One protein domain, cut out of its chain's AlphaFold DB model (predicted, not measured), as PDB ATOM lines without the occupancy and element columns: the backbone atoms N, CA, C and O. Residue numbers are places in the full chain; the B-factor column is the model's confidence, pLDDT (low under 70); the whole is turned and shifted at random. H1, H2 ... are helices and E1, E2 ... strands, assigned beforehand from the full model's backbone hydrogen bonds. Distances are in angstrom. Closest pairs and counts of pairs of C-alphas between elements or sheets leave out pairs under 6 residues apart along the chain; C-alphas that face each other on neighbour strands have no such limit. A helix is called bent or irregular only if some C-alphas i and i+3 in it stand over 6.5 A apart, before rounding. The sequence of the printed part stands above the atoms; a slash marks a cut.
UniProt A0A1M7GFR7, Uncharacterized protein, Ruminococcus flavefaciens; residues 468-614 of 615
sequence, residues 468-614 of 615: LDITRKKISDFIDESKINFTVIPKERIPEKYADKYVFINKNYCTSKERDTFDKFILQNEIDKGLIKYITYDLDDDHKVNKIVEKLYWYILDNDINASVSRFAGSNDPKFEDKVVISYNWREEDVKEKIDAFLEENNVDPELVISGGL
ATOM      1  N   LEU A 468     216.988 163.527 315.640       83.62
ATOM      2  CA  LEU A 468     217.071 163.415 314.194       83.62
ATOM      3  C   LEU A 468     217.593 162.040 313.750       83.62
ATOM      4  O   LEU A 468     217.063 161.500 312.784       83.62
ATOM      5  N   ASP A 469     218.537 161.430 314.468       84.19
ATOM      6  CA  ASP A 469     219.022 160.064 314.204       84.19
ATOM      7  C   ASP A 469     217.955 159.011 314.512       84.19
ATOM      8  O   ASP A 469     217.697 158.129 313.690       84.19
ATOM      9  N   ILE A 470     217.219 159.184 315.615       83.81
ATOM     10  CA  ILE A 470     216.033 158.369 315.919       83.81
ATOM     11  C   ILE A 470     214.995 158.503 314.793       83.81
ATOM     12  O   ILE A 470     214.393 157.517 314.365       83.81
ATOM     13  N   THR A 471     214.792 159.721 314.282       88.12
ATOM     14  CA  THR A 471     213.865 159.984 313.172       88.12
ATOM     15  C   THR A 471     214.339 159.328 311.872       88.12
ATOM     16  O   THR A 471     213.532 158.694 311.193       88.12
ATOM     17  N   ARG A 472     215.637 159.404 311.541       91.06
ATOM     18  CA  ARG A 472     216.240 158.712 310.383       91.06
ATOM     19  C   ARG A 472     215.988 157.218 310.440       91.06
ATOM     20  O   ARG A 472     215.512 156.654 309.459       91.06
ATOM     21  N   LYS A 473     216.266 156.605 311.590       91.19
ATOM     22  CA  LYS A 473     216.100 155.169 311.809       91.19
ATOM     23  C   LYS A 473     214.642 154.746 311.660       91.19
ATOM     24  O   LYS A 473     214.353 153.894 310.833       91.19
ATOM     25  N   LYS A 474     213.711 155.436 312.333       92.81
ATOM     26  CA  LYS A 474     212.264 155.179 312.199       92.81
ATOM     27  C   LYS A 474     211.781 155.243 310.750       92.81
ATOM     28  O   LYS A 474     210.978 154.416 310.332       92.81
ATOM     29  N   ILE A 475     212.242 156.242 309.996       94.75
ATOM     30  CA  ILE A 475     211.898 156.400 308.580       94.75
ATOM     31  C   ILE A 475     212.511 155.263 307.747       94.75
ATOM     32  O   ILE A 475     211.818 154.712 306.895       94.75
ATOM     33  N   SER A 476     213.777 154.908 307.991       94.06
ATOM     34  CA  SER A 476     214.473 153.823 307.288       94.06
ATOM     35  C   SER A 476     213.792 152.474 307.519       94.06
ATOM     36  O   SER A 476     213.432 151.807 306.554       94.06
ATOM     37  N   ASP A 477     213.527 152.128 308.780       94.38
ATOM     38  CA  ASP A 477     212.871 150.877 309.168       94.38
ATOM     39  C   ASP A 477     211.493 150.759 308.496       94.38
ATOM     40  O   ASP A 477     211.166 149.742 307.887       94.38
ATOM     41  N   PHE A 478     210.701 151.839 308.510       95.44
ATOM     42  CA  PHE A 478     209.396 151.861 307.848       95.44
ATOM     43  C   PHE A 478     209.486 151.660 306.331       95.44
ATOM     44  O   PHE A 478     208.639 150.970 305.752       95.44
ATOM     45  N   ILE A 479     210.470 152.283 305.675       93.19
ATOM     46  CA  ILE A 479     210.694 152.146 304.232       93.19
ATOM     47  C   ILE A 479     211.015 150.689 303.885       93.19
ATOM     48  O   ILE A 479     210.389 150.133 302.975       93.19
ATOM     49  N   ASP A 480     211.925 150.071 304.640       91.06
ATOM     50  CA  ASP A 480     212.358 148.686 304.443       91.06
ATOM     51  C   ASP A 480     211.209 147.695 304.685       91.06
ATOM     52  O   ASP A 480     210.966 146.792 303.874       91.06
ATOM     53  N   GLU A 481     210.438 147.894 305.756       92.69
ATOM     54  CA  GLU A 481     209.275 147.066 306.094       92.69
ATOM     55  C   GLU A 481     208.137 147.207 305.074       92.69
ATOM     56  O   GLU A 481     207.538 146.213 304.647       92.69
ATOM     57  N   SER A 482     207.844 148.442 304.656       90.56
ATOM     58  CA  SER A 482     206.749 148.750 303.730       90.56
ATOM     59  C   SER A 482     207.105 148.475 302.270       90.56
ATOM     60  O   SER A 482     206.207 148.469 301.422       90.56
ATOM     61  N   LYS A 483     208.390 148.234 301.973       89.94
ATOM     62  CA  LYS A 483     208.927 147.972 300.629       89.94
ATOM     63  C   LYS A 483     208.520 149.044 299.618       89.94
ATOM     64  O   LYS A 483     208.114 148.727 298.499       89.94
ATOM     65  N   ILE A 484     208.580 150.302 300.043       90.38
ATOM     66  CA  ILE A 484     208.255 151.464 299.209       90.38
ATOM     67  C   ILE A 484     209.523 152.036 298.582       90.38
ATOM     68  O   ILE A 484     210.593 151.978 299.179       90.38
ATOM     69  N   ASN A 485     209.404 152.625 297.394       89.06
ATOM     70  CA  ASN A 485     210.542 153.190 296.670       89.06
ATOM     71  C   ASN A 485     210.984 154.571 297.206       89.06
ATOM     72  O   ASN A 485     210.865 155.603 296.540       89.06
ATOM     73  N   PHE A 486     211.450 154.574 298.451       89.81
ATOM     74  CA  PHE A 486     212.137 155.676 299.111       89.81
ATOM     75  C   PHE A 486     213.474 155.167 299.654       89.81
ATOM     76  O   PHE A 486     213.669 153.969 299.840       89.81
ATOM     77  N   THR A 487     214.415 156.063 299.924       91.00
ATOM     78  CA  THR A 487     215.677 155.693 300.579       91.00
ATOM     79  C   THR A 487     216.146 156.837 301.459       91.00
ATOM     80  O   THR A 487     216.254 157.970 300.987       91.00
ATOM     81  N   VAL A 488     216.420 156.556 302.734       93.44
ATOM     82  CA  VAL A 488     217.075 157.524 303.623       93.44
ATOM     83  C   VAL A 488     218.542 157.621 303.224       93.44
ATOM     84  O   VAL A 488     219.230 156.610 303.104       93.44
ATOM     85  N   ILE A 489     219.019 158.838 302.990       91.25
ATOM     86  CA  ILE A 489     220.412 159.081 302.624       91.25
ATOM     87  C   ILE A 489     221.259 159.001 303.906       91.25
ATOM     88  O   ILE A 489     220.939 159.710 304.867       91.25
ATOM     89  N   PRO A 490     222.337 158.192 303.939       89.31
ATOM     90  CA  PRO A 490     223.242 158.142 305.084       89.31
ATOM     91  C   PRO A 490     223.832 159.518 305.405       89.31
ATOM     92  O   PRO A 490     224.183 160.277 304.495       89.31
ATOM     93  N   LYS A 491     223.953 159.835 306.698       86.25
ATOM     94  CA  LYS A 491     224.395 161.149 307.193       86.25
ATOM     95  C   LYS A 491     225.768 161.536 306.629       86.25
ATOM     96  O   LYS A 491     225.993 162.692 306.291       86.25
ATOM     97  N   GLU A 492     226.651 160.561 306.462       87.38
ATOM     98  CA  GLU A 492     228.033 160.715 305.997       87.38
ATOM     99  C   GLU A 492     228.115 161.152 304.527       87.38
ATOM    100  O   GLU A 492     229.152 161.636 304.078       87.38
ATOM    101  N   ARG A 493     227.024 160.982 303.765       88.88
ATOM    102  CA  ARG A 493     226.916 161.409 302.362       88.88
ATOM    103  C   ARG A 493     226.349 162.822 302.205       88.88
ATOM    104  O   ARG A 493     226.202 163.291 301.080       88.88
ATOM    105  N   ILE A 494     226.004 163.487 303.307       90.38
ATOM    106  CA  ILE A 494     225.412 164.827 303.338       90.38
ATOM    107  C   ILE A 494     226.445 165.824 303.885       90.38
ATOM    108  O   ILE A 494     227.179 165.481 304.812       90.38
ATOM    109  N   PRO A 495     226.505 167.075 303.383       88.00
ATOM    110  CA  PRO A 495     227.385 168.082 303.964       88.00
ATOM    111  C   PRO A 495     227.081 168.318 305.451       88.00
ATOM    112  O   PRO A 495     225.924 168.506 305.836       88.00
ATOM    113  N   GLU A 496     228.130 168.375 306.275       82.06
ATOM    114  CA  GLU A 496     228.067 168.429 307.747       82.06
ATOM    115  C   GLU A 496     227.091 169.496 308.280       82.06
ATOM    116  O   GLU A 496     226.284 169.229 309.167       82.06
ATOM    117  N   LYS A 497     227.058 170.679 307.646       85.81
ATOM    118  CA  LYS A 497     226.150 171.796 307.979       85.81
ATOM    119  C   LYS A 497     224.657 171.416 307.980       85.81
ATOM    120  O   LYS A 497     223.860 172.072 308.662       85.81
ATOM    121  N   TYR A 498     224.270 170.407 307.202       87.19
ATOM    122  CA  TYR A 498     222.888 169.938 307.034       87.19
ATOM    123  C   TYR A 498     222.640 168.558 307.632       87.19
ATOM    124  O   TYR A 498     221.500 168.232 307.972       87.19
ATOM    125  N   ALA A 499     223.706 167.772 307.764       83.44
ATOM    126  CA  ALA A 499     223.707 166.411 308.268       83.44
ATOM    127  C   ALA A 499     223.145 166.295 309.696       83.44
ATOM    128  O   ALA A 499     222.716 165.220 310.081       83.44
ATOM    129  N   ASP A 500     223.067 167.385 310.462       83.56
ATOM    130  CA  ASP A 500     222.458 167.419 311.803       83.56
ATOM    131  C   ASP A 500     221.171 168.247 311.899       83.56
ATOM    132  O   ASP A 500     220.645 168.472 312.986       83.56
ATOM    133  N   LYS A 501     220.625 168.689 310.759       88.50
ATOM    134  CA  LYS A 501     219.398 169.507 310.703       88.50
ATOM    135  C   LYS A 501     218.233 168.820 310.011       88.50
ATOM    136  O   LYS A 501     217.088 169.041 310.391       88.50
ATOM    137  N   TYR A 502     218.519 168.010 308.992       92.38
ATOM    138  CA  TYR A 502     217.494 167.402 308.149       92.38
ATOM    139  C   TYR A 502     217.713 165.903 307.930       92.38
ATOM    140  O   TYR A 502     218.840 165.404 307.910       92.38
ATOM    141  N   VAL A 503     216.618 165.187 307.694       93.31
ATOM    142  CA  VAL A 503     216.610 163.841 307.121       93.31
ATOM    143  C   VAL A 503     216.467 163.971 305.610       93.31
ATOM    144  O   VAL A 503     215.424 164.400 305.111       93.31
ATOM    145  N   PHE A 504     217.520 163.612 304.878       93.62
ATOM    146  CA  PHE A 504     217.497 163.614 303.420       93.62
ATOM    147  C   PHE A 504     216.972 162.286 302.892       93.62
ATOM    148  O   PHE A 504     217.419 161.218 303.309       93.62
ATOM    149  N   ILE A 505     216.020 162.359 301.969       92.62
ATOM    150  CA  ILE A 505     215.353 161.193 301.401       92.62
ATOM    151  C   ILE A 505     215.410 161.264 299.878       92.62
ATOM    152  O   ILE A 505     215.076 162.285 299.272       92.62
ATOM    153  N   ASN A 506     215.790 160.156 299.250       87.50
ATOM    154  CA  ASN A 506     215.588 159.945 297.826       87.50
ATOM    155  C   ASN A 506     214.190 159.354 297.590       87.50
ATOM    156  O   ASN A 506     213.783 158.422 298.281       87.50
ATOM    157  N   LYS A 507     213.455 159.900 296.618       82.94
ATOM    158  CA  LYS A 507     212.116 159.435 296.212       82.94
ATOM    159  C   LYS A 507     212.024 159.109 294.717       82.94
ATOM    160  O   LYS A 507     210.936 159.160 294.132       82.94
ATOM    161  N   ASN A 508     213.165 158.869 294.075       72.69
ATOM    162  CA  ASN A 508     213.249 158.615 292.645       72.69
ATOM    163  C   ASN A 508     212.334 157.445 292.272       72.69
ATOM    164  O   ASN A 508     212.411 156.368 292.849       72.69
ATOM    165  N   TYR A 509     211.464 157.667 291.287       73.06
ATOM    166  CA  TYR A 509     210.537 156.659 290.762       73.06
ATOM    167  C   TYR A 509     209.483 156.131 291.759       73.06
ATOM    168  O   TYR A 509     208.929 155.054 291.536       73.06
ATOM    169  N   CYS A 510     209.158 156.860 292.835       79.75
ATOM    170  CA  CYS A 510     208.031 156.495 293.701       79.75
ATOM    171  C   CYS A 510     206.671 156.686 292.999       79.75
ATOM    172  O   CYS A 510     206.420 157.661 292.283       79.75
ATOM    173  N   THR A 511     205.748 155.757 293.231       85.38
ATOM    174  CA  THR A 511     204.358 155.846 292.776       85.38
ATOM    175  C   THR A 511     203.533 156.752 293.694       85.38
ATOM    176  O   THR A 511     203.872 156.992 294.854       85.38
ATOM    177  N   SER A 512     202.389 157.249 293.212       87.06
ATOM    178  CA  SER A 512     201.469 158.035 294.054       87.06
ATOM    179  C   SER A 512     200.990 157.258 295.287       87.06
ATOM    180  O   SER A 512     200.872 157.834 296.360       87.06
ATOM    181  N   LYS A 513     200.801 155.936 295.168       90.06
ATOM    182  CA  LYS A 513     200.382 155.077 296.286       90.06
ATOM    183  C   LYS A 513     201.455 154.967 297.375       90.06
ATOM    184  O   LYS A 513     201.125 154.951 298.560       90.06
ATOM    185  N   GLU A 514     202.725 154.873 296.989       91.62
ATOM    186  CA  GLU A 514     203.845 154.830 297.938       91.62
ATOM    187  C   GLU A 514     204.013 156.169 298.654       91.62
ATOM    188  O   GLU A 514     204.207 156.181 299.867       91.62
ATOM    189  N   ARG A 515     203.836 157.293 297.942       90.38
ATOM    190  CA  ARG A 515     203.807 158.632 298.555       90.38
ATOM    191  C   ARG A 515     202.706 158.758 299.603       90.38
ATOM    192  O   ARG A 515     203.003 159.129 300.732       90.38
ATOM    193  N   ASP A 516     201.479 158.355 299.276       92.94
ATOM    194  CA  ASP A 516     200.358 158.380 300.229       92.94
ATOM    195  C   ASP A 516     200.615 157.492 301.458       92.94
ATOM    196  O   ASP A 516     200.157 157.786 302.563       92.94
ATOM    197  N   THR A 517     201.324 156.377 301.265       94.12
ATOM    198  CA  THR A 517     201.694 155.446 302.340       94.12
ATOM    199  C   THR A 517     202.734 156.075 303.267       94.12
ATOM    200  O   THR A 517     202.563 156.046 304.485       94.12
ATOM    201  N   PHE A 518     203.752 156.720 302.695       94.81
ATOM    202  CA  PHE A 518     204.770 157.456 303.436       94.81
ATOM    203  C   PHE A 518     204.185 158.651 304.201       94.81
ATOM    204  O   PHE A 518     204.412 158.792 305.399       94.81
ATOM    205  N   ASP A 519     203.352 159.468 303.553       93.38
ATOM    206  CA  ASP A 519     202.710 160.629 304.182       93.38
ATOM    207  C   ASP A 519     201.814 160.241 305.371       93.38
ATOM    208  O   ASP A 519     201.777 160.957 306.376       93.38
ATOM    209  N   LYS A 520     201.118 159.096 305.290       95.00
ATOM    210  CA  LYS A 520     200.347 158.548 306.417       95.00
ATOM    211  C   LYS A 520     201.242 158.154 307.583       95.00
ATOM    212  O   LYS A 520     200.891 158.468 308.714       95.00
ATOM    213  N   PHE A 521     202.375 157.505 307.318       95.94
ATOM    214  CA  PHE A 521     203.335 157.135 308.357       95.94
ATOM    215  C   PHE A 521     203.896 158.364 309.077       95.94
ATOM    216  O   PHE A 521     203.873 158.406 310.306       95.94
ATOM    217  N   ILE A 522     204.314 159.386 308.325       95.06
ATOM    218  CA  ILE A 522     204.811 160.650 308.884       95.06
ATOM    219  C   ILE A 522     203.759 161.301 309.790       95.06
ATOM    220  O   ILE A 522     204.072 161.692 310.912       95.06
ATOM    221  N   LEU A 523     202.499 161.360 309.340       92.88
ATOM    222  CA  LEU A 523     201.401 161.934 310.119       92.88
ATOM    223  C   LEU A 523     201.077 161.114 311.379       92.88
ATOM    224  O   LEU A 523     200.867 161.688 312.441       92.88
ATOM    225  N   GLN A 524     201.031 159.784 311.268       93.38
ATOM    226  CA  GLN A 524     200.708 158.883 312.383       93.38
ATOM    227  C   GLN A 524     201.784 158.859 313.472       93.38
ATOM    228  O   GLN A 524     201.467 158.562 314.618       93.38
ATOM    229  N   ASN A 525     203.034 159.157 313.114       91.06
ATOM    230  CA  ASN A 525     204.169 159.180 314.037       91.06
ATOM    231  C   ASN A 525     204.554 160.598 314.481       91.06
ATOM    232  O   ASN A 525     205.605 160.760 315.096       91.06
ATOM    233  N   GLU A 526     203.732 161.605 314.159       90.81
ATOM    234  CA  GLU A 526     203.948 163.010 314.536       90.81
ATOM    235  C   GLU A 526     205.335 163.545 314.125       90.81
ATOM    236  O   GLU A 526     205.941 164.365 314.813       90.81
ATOM    237  N   ILE A 527     205.859 163.079 312.984       90.56
ATOM    238  CA  ILE A 527     207.160 163.521 312.475       90.56
ATOM    239  C   ILE A 527     206.985 164.883 311.791       90.56
ATOM    240  O   ILE A 527     206.189 165.025 310.858       90.56
ATOM    241  N   ASP A 528     207.756 165.884 312.226       88.75
ATOM    242  CA  ASP A 528     207.754 167.212 311.609       88.75
ATOM    243  C   ASP A 528     208.241 167.137 310.152       88.75
ATOM    244  O   ASP A 528     209.395 166.807 309.864       88.75
ATOM    245  N   LYS A 529     207.353 167.485 309.212       88.38
ATOM    246  CA  LYS A 529     207.658 167.513 307.775       88.38
ATOM    247  C   LYS A 529     208.769 168.505 307.428       88.38
ATOM    248  O   LYS A 529     209.440 168.306 306.419       88.38
ATOM    249  N   GLY A 530     208.983 169.543 308.240       87.62
ATOM    250  CA  GLY A 530     210.064 170.514 308.059       87.62
ATOM    251  C   GLY A 530     211.463 169.899 308.170       87.62
ATOM    252  O   GLY A 530     212.393 170.380 307.518       87.62
ATOM    253  N   LEU A 531     211.596 168.795 308.919       90.88
ATOM    254  CA  LEU A 531     212.849 168.054 309.078       90.88
ATOM    255  C   LEU A 531     213.206 167.215 307.846       90.88
ATOM    256  O   LEU A 531     214.353 166.800 307.711       90.88
ATOM    257  N   ILE A 532     212.258 166.954 306.943       92.75
ATOM    258  CA  ILE A 532     212.459 166.063 305.797       92.75
ATOM    259  C   ILE A 532     212.764 166.883 304.544       92.75
ATOM    260  O   ILE A 532     211.985 167.745 304.135       92.75
ATOM    261  N   LYS A 533     213.884 166.575 303.885       92.62
ATOM    262  CA  LYS A 533     214.279 167.179 302.605       92.62
ATOM    263  C   LYS A 533     214.448 166.100 301.545       92.62
ATOM    264  O   LYS A 533     214.983 165.029 301.808       92.62
ATOM    265  N   TYR A 534     213.984 166.377 300.332       90.19
ATOM    266  CA  TYR A 534     214.084 165.430 299.222       90.19
ATOM    267  C   TYR A 534     215.275 165.784 298.345       90.19
ATOM    268  O   TYR A 534     215.337 166.912 297.856       90.19
ATOM    269  N   ILE A 535     216.188 164.839 298.137       88.31
ATOM    270  CA  ILE A 535     217.271 164.995 297.162       88.31
ATOM    271  C   ILE A 535     216.714 164.717 295.764       88.31
ATOM    272  O   ILE A 535     215.935 163.784 295.566       88.31
ATOM    273  N   THR A 536     217.086 165.562 294.803       85.19
ATOM    274  CA  THR A 536     216.591 165.543 293.414       85.19
ATOM    275  C   THR A 536     217.685 165.261 292.378       85.19
ATOM    276  O   THR A 536     217.456 165.402 291.174       85.19
ATOM    277  N   TYR A 537     218.863 164.861 292.849       85.44
ATOM    278  CA  TYR A 537     220.017 164.437 292.066       85.44
ATOM    279  C   TYR A 537     220.497 163.065 292.552       85.44
ATOM    280  O   TYR A 537     220.088 162.587 293.611       85.44
ATOM    281  N   ASP A 538     221.332 162.407 291.763       83.75
ATOM    282  CA  ASP A 538     221.932 161.130 292.139       83.75
ATOM    283  C   ASP A 538     223.317 161.382 292.754       83.75
ATOM    284  O   ASP A 538     224.148 162.071 292.170       83.75
ATOM    285  N   LEU A 539     223.566 160.872 293.960       83.62
ATOM    286  CA  LEU A 539     224.833 161.091 294.666       83.62
ATOM    287  C   LEU A 539     226.015 160.356 294.018       83.62
ATOM    288  O   LEU A 539     227.162 160.708 294.289       83.62
ATOM    289  N   ASP A 540     225.739 159.336 293.205       84.12
ATOM    290  CA  ASP A 540     226.737 158.480 292.561       84.12
ATOM    291  C   ASP A 540     226.909 158.800 291.059       84.12
ATOM    292  O   ASP A 540     227.703 158.162 290.368       84.12
ATOM    293  N   ASP A 541     226.193 159.808 290.544       84.06
ATOM    294  CA  ASP A 541     226.227 160.209 289.137       84.06
ATOM    295  C   ASP A 541     227.183 161.392 288.889       84.06
ATOM    296  O   ASP A 541     226.956 162.535 289.304       84.06
ATOM    297  N   ASP A 542     228.255 161.132 288.142       84.31
ATOM    298  CA  ASP A 542     229.238 162.143 287.740       84.31
ATOM    299  C   ASP A 542     228.859 162.914 286.466       84.31
ATOM    300  O   ASP A 542     229.644 163.714 285.948       84.31
ATOM    301  N   HIS A 543     227.645 162.723 285.948       87.38
ATOM    302  CA  HIS A 543     227.173 163.470 284.796       87.38
ATOM    303  C   HIS A 543     227.189 164.986 285.055       87.38
ATOM    304  O   HIS A 543     226.716 165.474 286.085       87.38
ATOM    305  N   LYS A 544     227.670 165.769 284.078       87.00
ATOM    306  CA  LYS A 544     227.842 167.232 284.201       87.00
ATOM    307  C   LYS A 544     226.581 167.956 284.696       87.00
ATOM    308  O   LYS A 544     226.665 168.866 285.509       87.00
ATOM    309  N   VAL A 545     225.409 167.518 284.231       87.38
ATOM    310  CA  VAL A 545     224.103 168.082 284.611       87.38
ATOM    311  C   VAL A 545     223.765 167.744 286.057       87.38
ATOM    312  O   VAL A 545     223.272 168.601 286.779       87.38
ATOM    313  N   ASN A 546     224.078 166.524 286.498       88.00
ATOM    314  CA  ASN A 546     223.835 166.083 287.865       88.00
ATOM    315  C   ASN A 546     224.646 166.922 288.869       88.00
ATOM    316  O   ASN A 546     224.081 167.425 289.836       88.00
ATOM    317  N   LYS A 547     225.918 167.213 288.561       89.81
ATOM    318  CA  LYS A 547     226.750 168.127 289.368       89.81
ATOM    319  C   LYS A 547     226.205 169.559 289.425       89.81
ATOM    320  O   LYS A 547     226.362 170.231 290.442       89.81
ATOM    321  N   ILE A 548     225.575 170.049 288.353       90.75
ATOM    322  CA  ILE A 548     224.935 171.375 288.363       90.75
ATOM    323  C   ILE A 548     223.679 171.354 289.248       90.75
ATOM    324  O   ILE A 548     223.505 172.261 290.059       90.75
ATOM    325  N   VAL A 549     222.841 170.315 289.135       90.50
ATOM    326  CA  VAL A 549     221.651 170.132 289.988       90.50
ATOM    327  C   VAL A 549     222.049 170.050 291.462       90.50
ATOM    328  O   VAL A 549     221.429 170.722 292.279       90.50
ATOM    329  N   GLU A 550     223.096 169.294 291.798       91.38
ATOM    330  CA  GLU A 550     223.635 169.187 293.160       91.38
ATOM    331  C   GLU A 550     224.030 170.559 293.726       91.38
ATOM    332  O   GLU A 550     223.543 170.960 294.784       91.38
ATOM    333  N   LYS A 551     224.870 171.320 293.010       91.94
ATOM    334  CA  LYS A 551     225.304 172.648 293.470       91.94
ATOM    335  C   LYS A 551     224.132 173.614 293.632       91.94
ATOM    336  O   LYS A 551     224.054 174.328 294.629       91.94
ATOM    337  N   LEU A 552     223.224 173.630 292.657       92.38
ATOM    338  CA  LEU A 552     222.070 174.518 292.674       92.38
ATOM    339  C   LEU A 552     221.086 174.143 293.792       92.38
ATOM    340  O   LEU A 552     220.521 175.027 294.426       92.38
ATOM    341  N   TYR A 553     220.919 172.850 294.085       92.94
ATOM    342  CA  TYR A 553     220.090 172.374 295.192       92.94
ATOM    343  C   TYR A 553     220.573 172.938 296.530       92.94
ATOM    344  O   TYR A 553     219.780 173.479 297.302       92.94
ATOM    345  N   TRP A 554     221.880 172.854 296.785       91.88
ATOM    346  CA  TRP A 554     222.464 173.392 298.010       91.88
ATOM    347  C   TRP A 554     222.377 174.916 298.070       91.88
ATOM    348  O   TRP A 554     222.018 175.443 299.115       91.88
ATOM    349  N   TYR A 555     222.598 175.616 296.953       92.56
ATOM    350  CA  TYR A 555     222.424 177.070 296.878       92.56
ATOM    351  C   TYR A 555     220.989 177.511 297.203       92.56
ATOM    352  O   TYR A 555     220.793 178.447 297.979       92.56
ATOM    353  N   ILE A 556     219.993 176.818 296.645       91.50
ATOM    354  CA  ILE A 556     218.572 177.055 296.925       91.50
ATOM    355  C   ILE A 556     218.292 176.877 298.420       91.50
ATOM    356  O   ILE A 556     217.635 177.724 299.024       91.50
ATOM    357  N   LEU A 557     218.821 175.808 299.023       90.62
ATOM    358  CA  LEU A 557     218.631 175.514 300.442       90.62
ATOM    359  C   LEU A 557     219.345 176.522 301.361       90.62
ATOM    360  O   LEU A 557     218.786 176.908 302.383       90.62
ATOM    361  N   ASP A 558     220.556 176.958 301.005       91.25
ATOM    362  CA  ASP A 558     221.351 177.931 301.768       91.25
ATOM    363  C   ASP A 558     220.708 179.321 301.818       91.25
ATOM    364  O   ASP A 558     220.852 180.036 302.811       91.25
ATOM    365  N   ASN A 559     220.013 179.702 300.745       89.31
ATOM    366  CA  ASN A 559     219.445 181.037 300.562       89.31
ATOM    367  C   ASN A 559     217.922 181.083 300.752       89.31
ATOM    368  O   ASN A 559     217.313 182.110 300.449       89.31
ATOM    369  N   ASP A 560     217.320 179.984 301.225       87.88
ATOM    370  CA  ASP A 560     215.873 179.831 301.436       87.88
ATOM    371  C   ASP A 560     215.047 180.261 300.207       87.88
ATOM    372  O   ASP A 560     214.063 180.994 300.289       87.88
ATOM    373  N   ILE A 561     215.505 179.852 299.019       89.44
ATOM    374  CA  ILE A 561     214.872 180.214 297.749       89.44
ATOM    375  C   ILE A 561     213.687 179.277 297.515       89.44
ATOM    376  O   ILE A 561     213.846 178.057 297.524       89.44
ATOM    377  N   ASN A 562     212.502 179.826 297.232       88.50
ATOM    378  CA  ASN A 562     211.311 179.038 296.905       88.50
ATOM    379  C   ASN A 562     211.354 178.502 295.460       88.50
ATOM    380  O   ASN A 562     210.567 178.865 294.581       88.50
ATOM    381  N   ALA A 563     212.327 177.637 295.207       87.94
ATOM    382  CA  ALA A 563     212.551 176.976 293.939       87.94
ATOM    383  C   ALA A 563     212.838 175.490 294.165       87.94
ATOM    384  O   ALA A 563     213.275 175.052 295.226       87.94
ATOM    385  N   SER A 564     212.615 174.700 293.127       87.12
ATOM    386  CA  SER A 564     213.031 173.307 293.065       87.12
ATOM    387  C   SER A 564     213.885 173.094 291.828       87.12
ATOM    388  O   SER A 564     213.657 173.709 290.785       87.12
ATOM    389  N   VAL A 565     214.875 172.220 291.953       88.81
ATOM    390  CA  VAL A 565     215.779 171.848 290.868       88.81
ATOM    391  C   VAL A 565     215.740 170.340 290.687       88.81
ATOM    392  O   VAL A 565     215.644 169.601 291.665       88.81
ATOM    393  N   SER A 566     215.793 169.863 289.450       84.88
ATOM    394  CA  SER A 566     215.889 168.437 289.141       84.88
ATOM    395  C   SER A 566     216.536 168.211 287.777       84.88
ATOM    396  O   SER A 566     216.579 169.113 286.943       84.88
ATOM    397  N   ARG A 567     217.006 166.988 287.521       77.81
ATOM    398  CA  ARG A 567     217.429 166.557 286.175       77.81
ATOM    399  C   ARG A 567     216.244 166.138 285.287       77.81
ATOM    400  O   ARG A 567     216.419 165.913 284.097       77.81
ATOM    401  N   PHE A 568     215.037 165.986 285.845       65.19
ATOM    402  CA  PHE A 568     213.937 165.290 285.171       65.19
ATOM    403  C   PHE A 568     212.571 165.932 285.443       65.19
ATOM    404  O   PHE A 568     212.060 165.880 286.558       65.19
ATOM    405  N   ALA A 569     211.916 166.444 284.396       51.69
ATOM    406  CA  ALA A 569     210.558 167.001 284.463       51.69
ATOM    407  C   ALA A 569     209.442 165.930 284.426       51.69
ATOM    408  O   ALA A 569     208.351 166.179 283.916       51.69
ATOM    409  N   GLY A 570     209.701 164.705 284.895       52.88
ATOM    410  CA  GLY A 570     208.687 163.643 284.913       52.88
ATOM    411  C   GLY A 570     208.255 163.128 283.530       52.88
ATOM    412  O   GLY A 570     207.206 162.495 283.432       52.88
ATOM    413  N   SER A 571     209.015 163.391 282.459       52.59
ATOM    414  CA  SER A 571     208.661 162.982 281.093       52.59
ATOM    415  C   SER A 571     209.845 162.349 280.363       52.59
ATOM    416  O   SER A 571     210.955 162.864 280.420       52.59
ATOM    417  N   ASN A 572     209.601 161.259 279.628       57.38
ATOM    418  CA  ASN A 572     210.568 160.655 278.694       57.38
ATOM    419  C   ASN A 572     210.725 161.500 277.411       57.38
ATOM    420  O   ASN A 572     210.927 160.958 276.326       57.38
ATOM    421  N   ASP A 573     210.528 162.814 277.508       66.38
ATOM    422  CA  ASP A 573     210.642 163.727 276.381       66.38
ATOM    423  C   ASP A 573     212.131 164.067 276.189       66.38
ATOM    424  O   ASP A 573     212.737 164.641 277.102       66.38
ATOM    425  N   PRO A 574     212.728 163.736 275.025       70.06
ATOM    426  CA  PRO A 574     214.147 163.968 274.749       70.06
ATOM    427  C   PRO A 574     214.589 165.421 274.954       70.06
ATOM    428  O   PRO A 574     215.769 165.687 275.144       70.06
ATOM    429  N   LYS A 575     213.659 166.387 274.946       72.50
ATOM    430  CA  LYS A 575     213.988 167.801 275.178       72.50
ATOM    431  C   LYS A 575     214.475 168.107 276.599       72.50
ATOM    432  O   LYS A 575     215.117 169.136 276.790       72.50
ATOM    433  N   PHE A 576     214.144 167.267 277.584       71.31
ATOM    434  CA  PHE A 576     214.616 167.409 278.967       71.31
ATOM    435  C   PHE A 576     215.836 166.528 279.262       71.31
ATOM    436  O   PHE A 576     216.394 166.607 280.355       71.31
ATOM    437  N   GLU A 577     216.253 165.695 278.305       72.62
ATOM    438  CA  GLU A 577     217.458 164.885 278.427       72.62
ATOM    439  C   GLU A 577     218.682 165.808 278.514       72.62
ATOM    440  O   GLU A 577     218.831 166.757 277.742       72.62
ATOM    441  N   ASP A 578     219.534 165.565 279.510       82.19
ATOM    442  CA  ASP A 578     220.710 166.384 279.818       82.19
ATOM    443  C   ASP A 578     220.439 167.879 280.052       82.19
ATOM    444  O   ASP A 578     221.272 168.736 279.733       82.19
ATOM    445  N   LYS A 579     219.303 168.191 280.687       85.94
ATOM    446  CA  LYS A 579     218.962 169.548 281.130       85.94
ATOM    447  C   LYS A 579     218.803 169.650 282.646       85.94
ATOM    448  O   LYS A 579     218.395 168.708 283.322       85.94
ATOM    449  N   VAL A 580     219.115 170.827 283.173       88.12
ATOM    450  CA  VAL A 580     218.802 171.263 284.535       88.12
ATOM    451  C   VAL A 580     217.421 171.897 284.494       88.12
ATOM    452  O   VAL A 580     217.231 172.929 283.857       88.12
ATOM    453  N   VAL A 581     216.446 171.284 285.153       87.06
ATOM    454  CA  VAL A 581     215.075 171.792 285.217       87.06
ATOM    455  C   VAL A 581     214.888 172.537 286.528       87.06
ATOM    456  O   VAL A 581     215.085 171.961 287.599       87.06
ATOM    457  N   ILE A 582     214.485 173.802 286.439       88.44
ATOM    458  CA  ILE A 582     214.223 174.668 287.589       88.44
ATOM    459  C   ILE A 582     212.748 175.064 287.566       88.44
ATOM    460  O   ILE A 582     212.248 175.590 286.569       88.44
ATOM    461  N   SER A 583     212.051 174.818 288.671       86.06
ATOM    462  CA  SER A 583     210.642 175.171 288.845       86.06
ATOM    463  C   SER A 583     210.475 176.054 290.069       86.06
ATOM    464  O   SER A 583     210.884 175.675 291.166       86.06
ATOM    465  N   TYR A 584     209.863 177.217 289.882       84.38
ATOM    466  CA  TYR A 584     209.610 178.204 290.930       84.38
ATOM    467  C   TYR A 584     208.287 178.930 290.674       84.38
ATOM    468  O   TYR A 584     207.717 178.866 289.577       84.38
ATOM    469  N   ASN A 585     207.776 179.603 291.702       78.06
ATOM    470  CA  ASN A 585     206.576 180.422 291.585       78.06
ATOM    471  C   ASN A 585     206.916 181.735 290.868       78.06
ATOM    472  O   ASN A 585     207.716 182.525 291.361       78.06
ATOM    473  N   TRP A 586     206.287 181.996 289.721       68.69
ATOM    474  CA  TRP A 586     206.551 183.199 288.921       68.69
ATOM    475  C   TRP A 586     206.172 184.509 289.625       68.69
ATOM    476  O   TRP A 586     206.584 185.575 289.176       68.69
ATOM    477  N   ARG A 587     205.381 184.448 290.705       72.12
ATOM    478  CA  ARG A 587     204.978 185.621 291.496       72.12
ATOM    479  C   ARG A 587     206.054 186.118 292.462       72.12
ATOM    480  O   ARG A 587     205.866 187.176 293.054       72.12
ATOM    481  N   GLU A 588     207.138 185.369 292.646       75.81
ATOM    482  CA  GLU A 588     208.274 185.789 293.465       75.81
ATOM    483  C   GLU A 588     209.345 186.412 292.565       75.81
ATOM    484  O   GLU A 588     210.083 185.717 291.865       75.81
ATOM    485  N   GLU A 589     209.371 187.749 292.533       69.25
ATOM    486  CA  GLU A 589     210.163 188.529 291.571       69.25
ATOM    487  C   GLU A 589     211.686 188.357 291.754       69.25
ATOM    488  O   GLU A 589     212.427 188.426 290.776       69.25
ATOM    489  N   ASP A 590     212.159 188.057 292.968       85.44
ATOM    490  CA  ASP A 590     213.586 187.947 293.303       85.44
ATOM    491  C   ASP A 590     214.177 186.544 293.074       85.44
ATOM    492  O   ASP A 590     215.396 186.391 292.963       85.44
ATOM    493  N   VAL A 591     213.340 185.505 292.969       85.75
ATOM    494  CA  VAL A 591     213.799 184.119 292.776       85.75
ATOM    495  C   VAL A 591     214.538 183.972 291.452       85.75
ATOM    496  O   VAL A 591     215.615 183.378 291.407       85.75
ATOM    497  N   LYS A 592     213.998 184.549 290.374       84.00
ATOM    498  CA  LYS A 592     214.624 184.471 289.050       84.00
ATOM    499  C   LYS A 592     215.997 185.148 289.040       84.00
ATOM    500  O   LYS A 592     216.942 184.570 288.517       84.00
ATOM    501  N   GLU A 593     216.117 186.326 289.649       87.62
ATOM    502  CA  GLU A 593     217.386 187.063 289.717       87.62
ATOM    503  C   GLU A 593     218.457 186.288 290.494       87.62
ATOM    504  O   GLU A 593     219.598 186.193 290.043       87.62
ATOM    505  N   LYS A 594     218.087 185.671 291.623       90.12
ATOM    506  CA  LYS A 594     218.997 184.838 292.428       90.12
ATOM    507  C   LYS A 594     219.488 183.606 291.665       90.12
ATOM    508  O   LYS A 594     220.668 183.266 291.730       90.12
ATOM    509  N   ILE A 595     218.597 182.943 290.928       89.31
ATOM    510  CA  ILE A 595     218.954 181.780 290.107       89.31
ATOM    511  C   ILE A 595     219.868 182.196 288.951       89.31
ATOM    512  O   ILE A 595     220.904 181.566 288.751       89.31
ATOM    513  N   ASP A 596     219.529 183.266 288.229       88.56
ATOM    514  CA  ASP A 596     220.339 183.778 287.118       88.56
ATOM    515  C   ASP A 596     221.753 184.166 287.597       88.56
ATOM    516  O   ASP A 596     222.741 183.783 286.969       88.56
ATOM    517  N   ALA A 597     221.861 184.825 288.758       90.25
ATOM    518  CA  ALA A 597     223.142 185.174 289.373       90.25
ATOM    519  C   ALA A 597     223.990 183.935 289.710       90.25
ATOM    520  O   ALA A 597     225.185 183.906 289.416       90.25
ATOM    521  N   PHE A 598     223.378 182.884 290.267       92.56
ATOM    522  CA  PHE A 598     224.077 181.626 290.538       92.56
ATOM    523  C   PHE A 598     224.601 180.969 289.254       92.56
ATOM    524  O   PHE A 598     225.728 180.464 289.234       92.56
ATOM    525  N   LEU A 599     223.786 180.947 288.192       90.56
ATOM    526  CA  LEU A 599     224.157 180.344 286.910       90.56
ATOM    527  C   LEU A 599     225.342 181.082 286.273       90.56
ATOM    528  O   LEU A 599     226.267 180.427 285.788       90.56
ATOM    529  N   GLU A 600     225.340 182.416 286.328       90.94
ATOM    530  CA  GLU A 600     226.441 183.257 285.850       90.94
ATOM    531  C   GLU A 600     227.721 183.037 286.672       90.94
ATOM    532  O   GLU A 600     228.769 182.731 286.104       90.94
ATOM    533  N   GLU A 601     227.636 183.094 288.006       92.31
ATOM    534  CA  GLU A 601     228.783 182.903 288.909       92.31
ATOM    535  C   GLU A 601     229.445 181.526 288.736       92.31
ATOM    536  O   GLU A 601     230.663 181.382 288.858       92.31
ATOM    537  N   ASN A 602     228.653 180.503 288.403       90.94
ATOM    538  CA  ASN A 602     229.130 179.136 288.210       90.94
ATOM    539  C   ASN A 602     229.453 178.787 286.744       90.94
ATOM    540  O   ASN A 602     229.760 177.624 286.469       90.94
ATOM    541  N   ASN A 603     229.418 179.755 285.813       90.25
ATOM    542  CA  ASN A 603     229.632 179.551 284.371       90.25
ATOM    543  C   ASN A 603     228.772 178.410 283.786       90.25
ATOM    544  O   ASN A 603     229.250 177.596 282.988       90.25
ATOM    545  N   VAL A 604     227.512 178.312 284.214       89.31
ATOM    546  CA  VAL A 604     226.578 177.308 283.694       89.31
ATOM    547  C   VAL A 604     226.059 177.775 282.339       89.31
ATOM    548  O   VAL A 604     225.508 178.865 282.224       89.31
ATOM    549  N   ASP A 605     226.212 176.935 281.313       86.81
ATOM    550  CA  ASP A 605     225.671 177.200 279.978       86.81
ATOM    551  C   ASP A 605     224.134 177.342 280.041       86.81
ATOM    552  O   ASP A 605     223.456 176.367 280.396       86.81
ATOM    553  N   PRO A 606     223.564 178.515 279.693       83.56
ATOM    554  CA  PRO A 606     222.122 178.737 279.715       83.56
ATOM    555  C   PRO A 606     221.344 177.749 278.842       83.56
ATOM    556  O   PRO A 606     220.196 177.442 279.155       83.56
ATOM    557  N   GLU A 607     221.952 177.197 277.783       83.62
ATOM    558  CA  GLU A 607     221.295 176.189 276.948       83.62
ATOM    559  C   GLU A 607     221.035 174.881 277.707       83.62
ATOM    560  O   GLU A 607     220.155 174.113 277.316       83.62
ATOM    561  N   LEU A 608     221.769 174.601 278.789       84.31
ATOM    562  CA  LEU A 608     221.551 173.429 279.641       84.31
ATOM    563  C   LEU A 608     220.401 173.618 280.632       84.31
ATOM    564  O   LEU A 608     220.010 172.641 281.267       84.31
ATOM    565  N   VAL A 609     219.853 174.824 280.776       85.31
ATOM    566  CA  VAL A 609     218.854 175.144 281.797       85.31
ATOM    567  C   VAL A 609     217.477 175.310 281.169       85.31
ATOM    568  O   VAL A 609     217.286 176.041 280.202       85.31
ATOM    569  N   ILE A 610     216.489 174.647 281.758       82.94
ATOM    570  CA  ILE A 610     215.076 174.864 281.473       82.94
ATOM    571  C   ILE A 610     214.452 175.461 282.729       82.94
ATOM    572  O   ILE A 610     214.232 174.763 283.718       82.94
ATOM    573  N   SER A 611     214.162 176.759 282.681       73.19
ATOM    574  CA  SER A 611     213.401 177.463 283.709       73.19
ATOM    575  C   SER A 611     211.946 177.603 283.269       73.19
ATOM    576  O   SER A 611     211.645 178.024 282.152       73.19
ATOM    577  N   GLY A 612     211.023 177.211 284.142       63.22
ATOM    578  CA  GLY A 612     209.591 177.348 283.902       63.22
ATOM    579  C   GLY A 612     208.893 177.828 285.162       63.22
ATOM    580  O   GLY A 612     208.955 177.159 286.195       63.22
ATOM    581  N   GLY A 613     208.221 178.977 285.074       54.03
ATOM    582  CA  GLY A 613     207.238 179.361 286.078       54.03
ATOM    583  C   GLY A 613     206.094 178.350 286.056       54.03
ATOM    584  O   GLY A 613     205.574 178.037 284.987       54.03
ATOM    585  N   LEU A 614     205.727 177.809 287.215       45.53
ATOM    586  CA  LEU A 614     204.488 177.040 287.348       45.53
ATOM    587  C   LEU A 614     203.321 178.023 287.174       45.53
ATOM    588  O   LEU A 614     203.108 178.826 288.077       45.53
TER     589      LEU A 614
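What this domain is: This is residues 468 to 614 of the 615 residues of an uncharacterized protein of Ruminococcus flavefaciens (UniProt A0A1M7GFR7). The domain is two lobes set one after the other along its longest axis, each a small sheet with helices beside it. In the first lobe H1 packs on E1 of the parallel pair E1 E2, and H3, which joins E1 to E2 along the chain, lies close to H1 at a steep tilt of 45 degrees; in the second lobe H4 and H5 cover one face of the three-stranded sheet E3 E4 E5. The printed part has 147 residues with five named helices and five named strands, in the order H1 H2 E1 H3 E2 H4 E3 E4 H5 E5, and its class is mixed, helices and strands. The larger sheet has the order E3 E4 E5 and is mixed, with E3 and E4 antiparallel and E4 and E5 parallel. The whole is compact, with a radius of gyration of the C-alphas of 16.2 A and spans of 43 by 33 by 33 A.

How they stand to each other: H1, residues 468 to 482, and E1, residues 503 to 506, have 3 pairs of C-alphas within 8 A, the closest being those of Arg 472 and Val 503, 6.1 A apart. H2, residues 496 to 499, touches no helix. H3, residues 512 to 524, is close to H1 but not clearly touching, with the C-alphas of Ile 479 and Phe 518 closest at 8.0 A, at a steep tilt of 45 degrees, opposite ways. E2, residues 532 to 535, is the parallel neighbour of E1 at 38 degrees, with N 505 and O 533 within hydrogen-bond range at 2.9 A. E1, H3 and E2 form a strand-helix-strand unit, two parallel neighbour strands with a helix between, and its crossover is right-handed. Residues 487 to 488 make a short antiparallel pairing with residues 505 to 506 of E1. H4, residues 544 to 558, is near E2, with 5 pairs of C-alphas within 10 A. E3, residues 563 to 566, and E4, residues 580 to 584, form a hairpin at 156 degrees, with N 564 and O 583 at 2.8 A. E5, residues 609 to 613, is parallel to E4 at 18 degrees, with N 610 and O 580 at 2.8 A. H4 is on this sheet at a height over the sheet of 8.3 A; it lies over E3 and runs along the strands, at 22 degrees to E3 on the local plane, and the closest C-alphas of H4 and E3 are those of Val 549 and Ser 566, 6.1 A apart. H5, residues 589 to 601, is on the same face, over E4, at a height of 9.7 A over a local plane fitted to just 6 C-alphas of the sheet. These are two layers, helices on one face of a sheet. H4 and H5 are close but not clearly touching, with the C-alphas of Leu 552 and Phe 598 closest at 7.7 A, at a steep tilt of 48 degrees, opposite ways. E4, H5 and E5 form a second strand-helix-strand unit, also right-handed. Every O i to N i+4 pair is within hydrogen-bond range in H1, H3 and H4, and 8 of 9 are in H5; H2 is too short for such a pair, and its one O i to N i+3 pair is within range.

Where its parts are: H1 begins at C-alpha 468, (217.071, 163.415, 314.194), and is 20.8 A long. H3 is 18.4 A long, H4 21.6 A and H5 19.6 A. H4 begins at C-alpha 544, (227.842, 167.232, 284.201). H5 is irregular, but only just: C-alphas 589 and 592 are 6.54 A apart. E4 is 13.2 A long and E5 13.1 A; E5 ends at C-alpha 613, (207.238, 179.361, 286.078).

The domain as a whole: The two C-alphas farthest apart are those of Gln 524 and Asn 603, at 45.3 A. The printed part has no cut. The links H1 to H2 and E3 to E4 are long, with 13 residues each. The mean pLDDT of the printed part is 85.6, and it is under 70 at residues 568 to 573, 586, 589 and 612 to 614.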